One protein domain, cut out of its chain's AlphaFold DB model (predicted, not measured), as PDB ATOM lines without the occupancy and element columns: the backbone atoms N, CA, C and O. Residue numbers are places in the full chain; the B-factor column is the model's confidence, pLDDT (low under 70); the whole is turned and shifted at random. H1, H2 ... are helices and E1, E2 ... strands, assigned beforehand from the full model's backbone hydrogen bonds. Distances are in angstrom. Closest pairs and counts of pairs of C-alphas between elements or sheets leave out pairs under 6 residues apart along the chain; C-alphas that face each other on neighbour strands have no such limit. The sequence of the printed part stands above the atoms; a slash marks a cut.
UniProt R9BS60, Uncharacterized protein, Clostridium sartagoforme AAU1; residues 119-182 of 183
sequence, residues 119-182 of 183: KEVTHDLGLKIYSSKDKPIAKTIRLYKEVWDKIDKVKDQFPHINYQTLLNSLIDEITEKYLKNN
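This is residues 119 to 182 of the 183 residues of an uncharacterized protein of Clostridium sartagoforme AAU1 (UniProt R9BS60). Two helices, H1 and H2, make an open corner where the end of H1 comes near the beginning of H2, and the short strand E1 packs on H2. From E1 a long loop, residues 131 to 144, sweeps round at a distance to the beginning of H1; residues 137 to 150 of the loop and H1 stick out, and so do residues 174 to 182 at the far end of H2. The printed part has 64 residues, with one named strand and two named helices in the order E1, H1, H2, and its class is mostly helix. With a radius of gyration of the C-alphas of 12.8 A it is only just compact, close to loose, and the C-alphas span 30 by 26 by 24 A.

Start at C-alpha 119, at (185.171, 217.754, 231.738), and go on to E1, residues 128 to 130, which is 6.2 A long from first to last C-alpha. After residues 131 to 144, which hold no named element, find C-alpha 145 at (178.369, 216.825, 203.193); there H1 begins, residues 145 to 157, 18.6 A from first to last C-alpha. H2, residues 163 to 180, is the longest helix; it runs 25.8 A from C-alpha 163 to C-alpha 180 at (201.919, 214.963, 220.493).

Look first at H2 and E1: 7 pairs of their C-alphas lie within 8 A, the closest being those of Lys 128 and Ser 169, 5.3 A apart. E1 pairs with no named strand, but residues 119 to 120 pair with its residues 128 to 129, antiparallel. H1 and H2 are close but not clearly touching, and their closest C-alphas, those of Lys 155 and Tyr 163, are 7.5 A apart. Their lines stand at a steep tilt of 67 degrees, only just short of about perpendicular, and they run opposite ways. E1 and H1 are apart. In H1 and H2 every O i to N i+4 pair is within hydrogen-bond range.

The two C-alphas farthest apart are those of Pro 159 and Asn 182, 35.4 A. The printed part has no cut. The link from E1 to H1, 14 residues, is long, and its C-alphas lie 13 to 19 A from the mean of all C-alphas; the link from H1 to H2, 5 residues, is tight. Without the stretches that stand free, the body spans 30 by 19 by 18 A. In the B-factor column you will find a mean pLDDT of the printed part of 76.8, with residues 119 to 135 and 181 to 182 under 70.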
ATOM      1  N   LYS A 119     185.756 218.943 231.104       56.06
ATOM      2  CA  LYS A 119     185.171 217.754 231.738       56.06
ATOM      3  C   LYS A 119     184.802 216.731 230.673       56.06
ATOM      4  O   LYS A 119     184.050 217.063 229.764       56.06
ATOM      5  N   GLU A 120     185.278 215.498 230.802       56.12
ATOM      6  CA  GLU A 120     184.762 214.372 230.018       56.12
ATOM      7  C   GLU A 120     183.327 214.062 230.468       56.12
ATOM      8  O   GLU A 120     183.054 213.879 231.655       56.12
ATOM      9  N   VAL A 121     182.382 214.084 229.531       53.53
ATOM     10  CA  VAL A 121     180.938 214.005 229.819       53.53
ATOM     11  C   VAL A 121     180.331 212.663 229.448       53.53
ATOM     12  O   VAL A 121     179.259 212.313 229.936       53.53
ATOM     13  N   THR A 122     181.039 211.865 228.662       52.00
ATOM     14  CA  THR A 122     180.614 210.522 228.276       52.00
ATOM     15  C   THR A 122     181.693 209.525 228.662       52.00
ATOM     16  O   THR A 122     182.784 209.585 228.100       52.00
ATOM     17  N   HIS A 123     181.379 208.592 229.565       49.69
ATOM     18  CA  HIS A 123     182.292 207.502 229.931       49.69
ATOM     19  C   HIS A 123     182.653 206.593 228.737       49.69
ATOM     20  O   HIS A 123     183.720 205.993 228.759       49.69
ATOM     21  N   ASP A 124     181.826 206.561 227.682       53.75
ATOM     22  CA  ASP A 124     182.048 205.710 226.500       53.75
ATOM     23  C   ASP A 124     182.789 206.404 225.337       53.75
ATOM     24  O   ASP A 124     183.452 205.731 224.554       53.75
ATOM     25  N   LEU A 125     182.687 207.735 225.201       58.78
ATOM     26  CA  LEU A 125     183.267 208.497 224.074       58.78
ATOM     27  C   LEU A 125     184.317 209.540 224.474       58.78
ATOM     28  O   LEU A 125     184.917 210.149 223.594       58.78
ATOM     29  N   GLY A 126     184.526 209.798 225.769       62.78
ATOM     30  CA  GLY A 126     185.511 210.787 226.224       62.78
ATOM     31  C   GLY A 126     185.240 212.229 225.766       62.78
ATOM     32  O   GLY A 126     186.161 213.039 225.731       62.78
ATOM     33  N   LEU A 127     183.998 212.581 225.399       66.94
ATOM     34  CA  LEU A 127     183.678 213.918 224.894       66.94
ATOM     35  C   LEU A 127     183.921 214.989 225.960       66.94
ATOM     36  O   LEU A 127     183.307 214.959 227.029       66.94
ATOM     37  N   LYS A 128     184.776 215.962 225.643       67.19
ATOM     38  CA  LYS A 128     185.157 217.057 226.540       67.19
ATOM     39  C   LYS A 128     184.178 218.232 226.411       67.19
ATOM     40  O   LYS A 128     183.987 218.799 225.335       67.19
ATOM     41  N   ILE A 129     183.570 218.647 227.523       65.06
ATOM     42  CA  ILE A 129     182.918 219.957 227.648       65.06
ATOM     43  C   ILE A 129     183.955 220.967 228.122       65.06
ATOM     44  O   ILE A 129     184.519 220.825 229.206       65.06
ATOM     45  N   TYR A 130     184.151 222.013 227.324       66.00
ATOM     46  CA  TYR A 130     185.007 223.147 227.658       66.00
ATOM     47  C   TYR A 130     184.181 224.231 228.343       66.00
ATOM     48  O   TYR A 130     183.141 224.644 227.827       66.00
ATOM     49  N   SER A 131     184.666 224.710 229.484       57.00
ATOM     50  CA  SER A 131     184.107 225.859 230.193       57.00
ATOM     51  C   SER A 131     185.239 226.838 230.486       57.00
ATOM     52  O   SER A 131     185.862 226.805 231.544       57.00
ATOM     53  N   SER A 132     185.553 227.693 229.514       61.03
ATOM     54  CA  SER A 132     186.503 228.791 229.692       61.03
ATOM     55  C   SER A 132     185.812 230.017 230.289       61.03
ATOM     56  O   SER A 132     184.637 230.270 230.028       61.03
ATOM     57  N   LYS A 133     186.561 230.826 231.056       55.09
ATOM     58  CA  LYS A 133     186.102 232.157 231.505       55.09
ATOM     59  C   LYS A 133     185.785 233.084 230.324       55.09
ATOM     60  O   LYS A 133     184.935 233.964 230.448       55.09
ATOM     61  N   ASP A 134     186.440 232.855 229.189       63.28
ATOM     62  CA  ASP A 134     186.205 233.585 227.950       63.28
ATOM     63  C   ASP A 134     185.049 232.977 227.157       63.28
ATOM     64  O   ASP A 134     184.917 231.754 227.038       63.28
ATOM     65  N   LYS A 135     184.209 233.854 226.594       69.19
ATOM     66  CA  LYS A 135     183.093 233.453 225.731       69.19
ATOM     67  C   LYS A 135     183.622 232.758 224.469       69.19
ATOM     68  O   LYS A 135     184.634 233.195 223.918       69.19
ATOM     69  N   PRO A 136     182.917 231.734 223.955       72.94
ATOM     70  CA  PRO A 136     183.303 231.081 222.714       72.94
ATOM     71  C   PRO A 136     183.306 232.084 221.554       72.94
ATOM     72  O   PRO A 136     182.360 232.853 221.370       72.94
ATOM     73  N   ILE A 137     184.374 232.062 220.756       78.31
ATOM     74  CA  ILE A 137     184.497 232.901 219.563       78.31
ATOM     75  C   ILE A 137     183.760 232.210 218.417       78.31
ATOM     76  O   ILE A 137     184.158 231.132 217.974       78.31
ATOM     77  N   ALA A 138     182.697 232.839 217.916       78.44
ATOM     78  CA  ALA A 138     181.958 232.327 216.769       78.44
ATOM     79  C   ALA A 138     182.843 232.363 215.512       78.44
ATOM     80  O   ALA A 138     183.218 233.429 215.025       78.44
ATOM     81  N   LYS A 139     183.164 231.185 214.975       81.56
ATOM     82  CA  LYS A 139     183.826 231.027 213.679       81.56
ATOM     83  C   LYS A 139     182.957 230.173 212.772       81.56
ATOM     84  O   LYS A 139     182.444 229.138 213.186       81.56
ATOM     85  N   THR A 140     182.798 230.610 211.527       84.56
ATOM     86  CA  THR A 140     182.095 229.825 210.508       84.56
ATOM     87  C   THR A 140     183.074 228.841 209.881       84.56
ATOM     88  O   THR A 140     184.122 229.251 209.386       84.56
ATOM     89  N   ILE A 141     182.725 227.555 209.880       85.19
ATOM     90  CA  ILE A 141     183.497 226.489 209.235       85.19
ATOM     91  C   ILE A 141     182.620 225.872 208.147       85.19
ATOM     92  O   ILE A 141     181.432 225.634 208.358       85.19
ATOM     93  N   ARG A 142     183.202 225.624 206.971       88.56
ATOM     94  CA  ARG A 142     182.543 224.886 205.889       88.56
ATOM     95  C   ARG A 142     183.048 223.452 205.911       88.56
ATOM     96  O   ARG A 142     184.249 223.229 205.802       88.56
ATOM     97  N   LEU A 143     182.129 222.504 206.048       88.25
ATOM     98  CA  LEU A 143     182.419 221.074 206.027       88.25
ATOM     99  C   LEU A 143     181.748 220.441 204.810       88.25
ATOM    100  O   LEU A 143     180.676 220.877 204.384       88.25
ATOM    101  N   TYR A 144     182.382 219.411 204.256       92.38
ATOM    102  CA  TYR A 144     181.776 218.598 203.206       92.38
ATOM    103  C   TYR A 144     180.563 217.833 203.740       92.38
ATOM    104  O   TYR A 144     180.507 217.485 204.921       92.38
ATOM    105  N   LYS A 145     179.612 217.529 202.848       91.50
ATOM    106  CA  LYS A 145     178.369 216.825 203.193       91.50
ATOM    107  C   LYS A 145     178.627 215.502 203.921       91.50
ATOM    108  O   LYS A 145     178.022 215.248 204.948       91.50
ATOM    109  N   GLU A 146     179.600 214.724 203.459       92.31
ATOM    110  CA  GLU A 146     179.952 213.431 204.064       92.31
ATOM    111  C   GLU A 146     180.413 213.541 205.527       92.31
ATOM    112  O   GLU A 146     180.264 212.599 206.304       92.31
ATOM    113  N   VAL A 147     181.004 214.678 205.907       87.31
ATOM    114  CA  VAL A 147     181.425 214.941 207.289       87.31
ATOM    115  C   VAL A 147     180.214 215.327 208.132       87.31
ATOM    116  O   VAL A 147     180.073 214.819 209.242       87.31
ATOM    117  N   TRP A 148     179.312 216.150 207.590       90.81
ATOM    118  CA  TRP A 148     178.033 216.467 208.230       90.81
ATOM    119  C   TRP A 148     177.198 215.215 208.491       90.81
ATOM    120  O   TRP A 148     176.797 214.996 209.628       90.81
ATOM    121  N   ASP A 149     177.066 214.330 207.502       91.88
ATOM    122  CA  ASP A 149     176.307 213.082 207.637       91.88
ATOM    123  C   ASP A 149     176.860 212.182 208.764       91.88
ATOM    124  O   ASP A 149     176.115 211.449 209.418       91.88
ATOM    125  N   LYS A 150     178.178 212.211 209.017       87.88
ATOM    126  CA  LYS A 150     178.801 211.484 210.138       87.88
ATOM    127  C   LYS A 150     178.505 212.144 211.482       87.88
ATOM    128  O   LYS A 150     178.221 211.436 212.443       87.88
ATOM    129  N   ILE A 151     178.572 213.473 211.549       88.31
ATOM    130  CA  ILE A 151     178.263 214.242 212.762       88.31
ATOM    131  C   ILE A 151     176.794 214.044 213.146       88.31
ATOM    132  O   ILE A 151     176.503 213.810 214.317       88.31
ATOM    133  N   ASP A 152     175.887 214.060 212.169       88.56
ATOM    134  CA  ASP A 152     174.457 213.856 212.402       88.56
ATOM    135  C   ASP A 152     174.163 212.452 212.940       88.56
ATOM    136  O   ASP A 152     173.436 212.322 213.916       88.56
ATOM    137  N   LYS A 153     174.831 211.403 212.439       89.31
ATOM    138  CA  LYS A 153     174.709 210.052 213.023       89.31
ATOM    139  C   LYS A 153     175.127 209.994 214.493       89.31
ATOM    140  O   LYS A 153     174.495 209.298 215.284       89.31
ATOM    141  N   VAL A 154     176.190 210.708 214.870       83.56
ATOM    142  CA  VAL A 154     176.616 210.798 216.278       83.56
ATOM    143  C   VAL A 154     175.587 211.586 217.089       83.56
ATOM    144  O   VAL A 154     175.270 211.221 218.218       83.56
ATOM    145  N   LYS A 155     175.009 212.638 216.509       83.50
ATOM    146  CA  LYS A 155     173.955 213.432 217.138       83.50
ATOM    147  C   LYS A 155     172.660 212.637 217.340       83.50
ATOM    148  O   LYS A 155     172.035 212.790 218.386       83.50
ATOM    149  N   ASP A 156     172.302 211.765 216.405       87.25
ATOM    150  CA  ASP A 156     171.152 210.863 216.512       87.25
ATOM    151  C   ASP A 156     171.339 209.845 217.646       87.25
ATOM    152  O   ASP A 156     170.401 209.547 218.384       87.25
ATOM    153  N   GLN A 157     172.565 209.342 217.824       82.19
ATOM    154  CA  GLN A 157     172.913 208.444 218.931       82.19
ATOM    155  C   GLN A 157     172.965 209.174 220.283       82.19
ATOM    156  O   GLN A 157     172.565 208.618 221.305       82.19
ATOM    157  N   PHE A 158     173.418 210.431 220.293       78.00
ATOM    158  CA  PHE A 158     173.578 211.248 221.498       78.00
ATOM    159  C   PHE A 158     172.813 212.581 221.384       78.00
ATOM    160  O   PHE A 158     173.414 213.663 221.337       78.00
ATOM    161  N   PRO A 159     171.465 212.552 221.406       79.50
ATOM    162  CA  PRO A 159     170.637 213.733 221.145       79.50
ATOM    163  C   PRO A 159     170.806 214.836 222.197       79.50
ATOM    164  O   PRO A 159     170.583 216.012 221.906       79.50
ATOM    165  N   HIS A 160     171.264 214.484 223.397       75.06
ATOM    166  CA  HIS A 160     171.514 215.402 224.506       75.06
ATOM    167  C   HIS A 160     172.773 216.276 224.331       75.06
ATOM    168  O   HIS A 160     172.932 217.254 225.058       75.06
ATOM    169  N   ILE A 161     173.658 215.970 223.372       77.44
ATOM    170  CA  ILE A 161     174.939 216.676 223.190       77.44
ATOM    171  C   ILE A 161     174.800 217.795 222.160       77.44
ATOM    172  O   ILE A 161     174.349 217.562 221.045       77.44
ATOM    173  N   ASN A 162     175.197 219.024 222.488       83.25
ATOM    174  CA  ASN A 162     175.161 220.137 221.535       83.25
ATOM    175  C   ASN A 162     176.197 219.952 220.402       83.25
ATOM    176  O   ASN A 162     177.316 219.509 220.660       83.25
ATOM    177  N   TYR A 163     175.870 220.370 219.171       84.69
ATOM    178  CA  TYR A 163     176.796 220.352 218.029       84.69
ATOM    179  C   TYR A 163     178.106 221.083 218.331       84.69
ATOM    180  O   TYR A 163     179.175 220.612 217.959       84.69
ATOM    181  N   GLN A 164     178.033 222.207 219.052       82.50
ATOM    182  CA  GLN A 164     179.220 222.953 219.471       82.50
ATOM    183  C   GLN A 164     180.153 222.102 220.343       82.50
ATOM    184  O   GLN A 164     181.359 222.081 220.121       82.50
ATOM    185  N   THR A 165     179.599 221.394 221.326       79.81
ATOM    186  CA  THR A 165     180.365 220.523 222.223       79.81
ATOM    187  C   THR A 165     181.013 219.381 221.451       79.81
ATOM    188  O   THR A 165     182.203 219.126 221.619       79.81
ATOM    189  N   LEU A 166     180.242 218.739 220.570       84.06
ATOM    190  CA  LEU A 166     180.719 217.636 219.744       84.06
ATOM    191  C   LEU A 166     181.876 218.075 218.836       84.06
ATOM    192  O   LEU A 166     182.931 217.447 218.830       84.06
ATOM    193  N   LEU A 167     181.708 219.187 218.116       86.81
ATOM    194  CA  LEU A 167     182.732 219.722 217.219       86.81
ATOM    195  C   LEU A 167     183.999 220.141 217.964       86.81
ATOM    196  O   LEU A 167     185.094 219.822 217.512       86.81
ATOM    197  N   ASN A 168     183.864 220.823 219.104       84.12
ATOM    198  CA  ASN A 168     185.020 221.235 219.898       84.12
ATOM    199  C   ASN A 168     185.829 220.025 220.370       84.12
ATOM    200  O   ASN A 168     187.045 220.023 220.215       84.12
ATOM    201  N   SER A 169     185.158 218.988 220.879       82.94
ATOM    202  CA  SER A 169     185.834 217.775 221.343       82.94
ATOM    203  C   SER A 169     186.539 217.034 220.206       82.94
ATOM    204  O   SER A 169     187.675 216.607 220.378       82.94
ATOM    205  N   LEU A 170     185.899 216.910 219.036       84.44
ATOM    206  CA  LEU A 170     186.495 216.247 217.870       84.44
ATOM    207  C   LEU A 170     187.730 216.993 217.350       84.44
ATOM    208  O   LEU A 170     188.741 216.380 217.012       84.44
ATOM    209  N   ILE A 171     187.649 218.325 217.265       86.25
ATOM    210  CA  ILE A 171     188.768 219.155 216.808       86.25
ATOM    211  C   ILE A 171     189.918 219.082 217.814       86.25
ATOM    212  O   ILE A 171     191.065 218.955 217.394       86.25
ATOM    213  N   ASP A 172     189.633 219.141 219.114       83.88
ATOM    214  CA  ASP A 172     190.649 219.053 220.166       83.88
ATOM    215  C   ASP A 172     191.370 217.705 220.160       83.88
ATOM    216  O   ASP A 172     192.596 217.677 220.132       83.88
ATOM    217  N   GLU A 173     190.635 216.593 220.077       83.88
ATOM    218  CA  GLU A 173     191.218 215.247 220.011       83.88
ATOM    219  C   GLU A 173     192.187 215.108 218.826       83.88
ATOM    220  O   GLU A 173     193.321 214.640 218.972       83.88
ATOM    221  N   ILE A 174     191.769 215.568 217.642       85.56
ATOM    222  CA  ILE A 174     192.616 215.554 216.446       85.56
ATOM    223  C   ILE A 174     193.828 216.474 216.637       85.56
ATOM    224  O   ILE A 174     194.949 216.090 216.305       85.56
ATOM    225  N   THR A 175     193.626 217.675 217.178       85.06
ATOM    226  CA  THR A 175     194.697 218.663 217.372       85.06
ATOM    227  C   THR A 175     195.744 218.155 218.365       85.06
ATOM    228  O   THR A 175     196.935 218.205 218.063       85.06
ATOM    229  N   GLU A 176     195.325 217.590 219.501       84.38
ATOM    230  CA  GLU A 176     196.217 216.960 220.481       84.38
ATOM    231  C   GLU A 176     197.012 215.806 219.859       84.38
ATOM    232  O   GLU A 176     198.213 215.685 220.109       84.38
ATOM    233  N   LYS A 177     196.377 214.977 219.019       83.56
ATOM    234  CA  LYS A 177     197.053 213.870 218.328       83.56
ATOM    235  C   LYS A 177     198.192 214.360 217.432       83.56
ATOM    236  O   LYS A 177     199.251 213.740 217.403       83.56
ATOM    237  N   TYR A 178     197.995 215.458 216.704       80.00
ATOM    238  CA  TYR A 178     199.043 216.026 215.850       80.00
ATOM    239  C   TYR A 178     200.092 216.824 216.631       80.00
ATOM    240  O   TYR A 178     201.247 216.840 216.218       80.00
ATOM    241  N   LEU A 179     199.727 217.447 217.754       81.38
ATOM    242  CA  LEU A 179     200.687 218.122 218.629       81.38
ATOM    243  C   LEU A 179     201.631 217.125 219.311       81.38
ATOM    244  O   LEU A 179     202.838 217.332 219.278       81.38
ATOM    245  N   LYS A 180     201.109 216.011 219.841       73.75
ATOM    246  CA  LYS A 180     201.919 214.963 220.493       73.75
ATOM    247  C   LYS A 180     202.841 214.201 219.541       73.75
ATOM    248  O   LYS A 180     203.825 213.636 219.987       73.75
ATOM    249  N   ASN A 181     202.526 214.163 218.248       62.06
ATOM    250  CA  ASN A 181     203.372 213.510 217.243       62.06
ATOM    251  C   ASN A 181     204.546 214.388 216.768       62.06
ATOM    252  O   ASN A 181     205.351 213.919 215.968       62.06
ATOM    253  N   ASN A 182     204.612 215.650 217.205       56.69
ATOM    254  CA  ASN A 182     205.655 216.610 216.832       56.69
ATOM    255  C   ASN A 182     206.633 216.924 217.988       56.69
ATOM    256  O   ASN A 182     207.493 217.787 217.811       56.69
TER     257      ASN A 182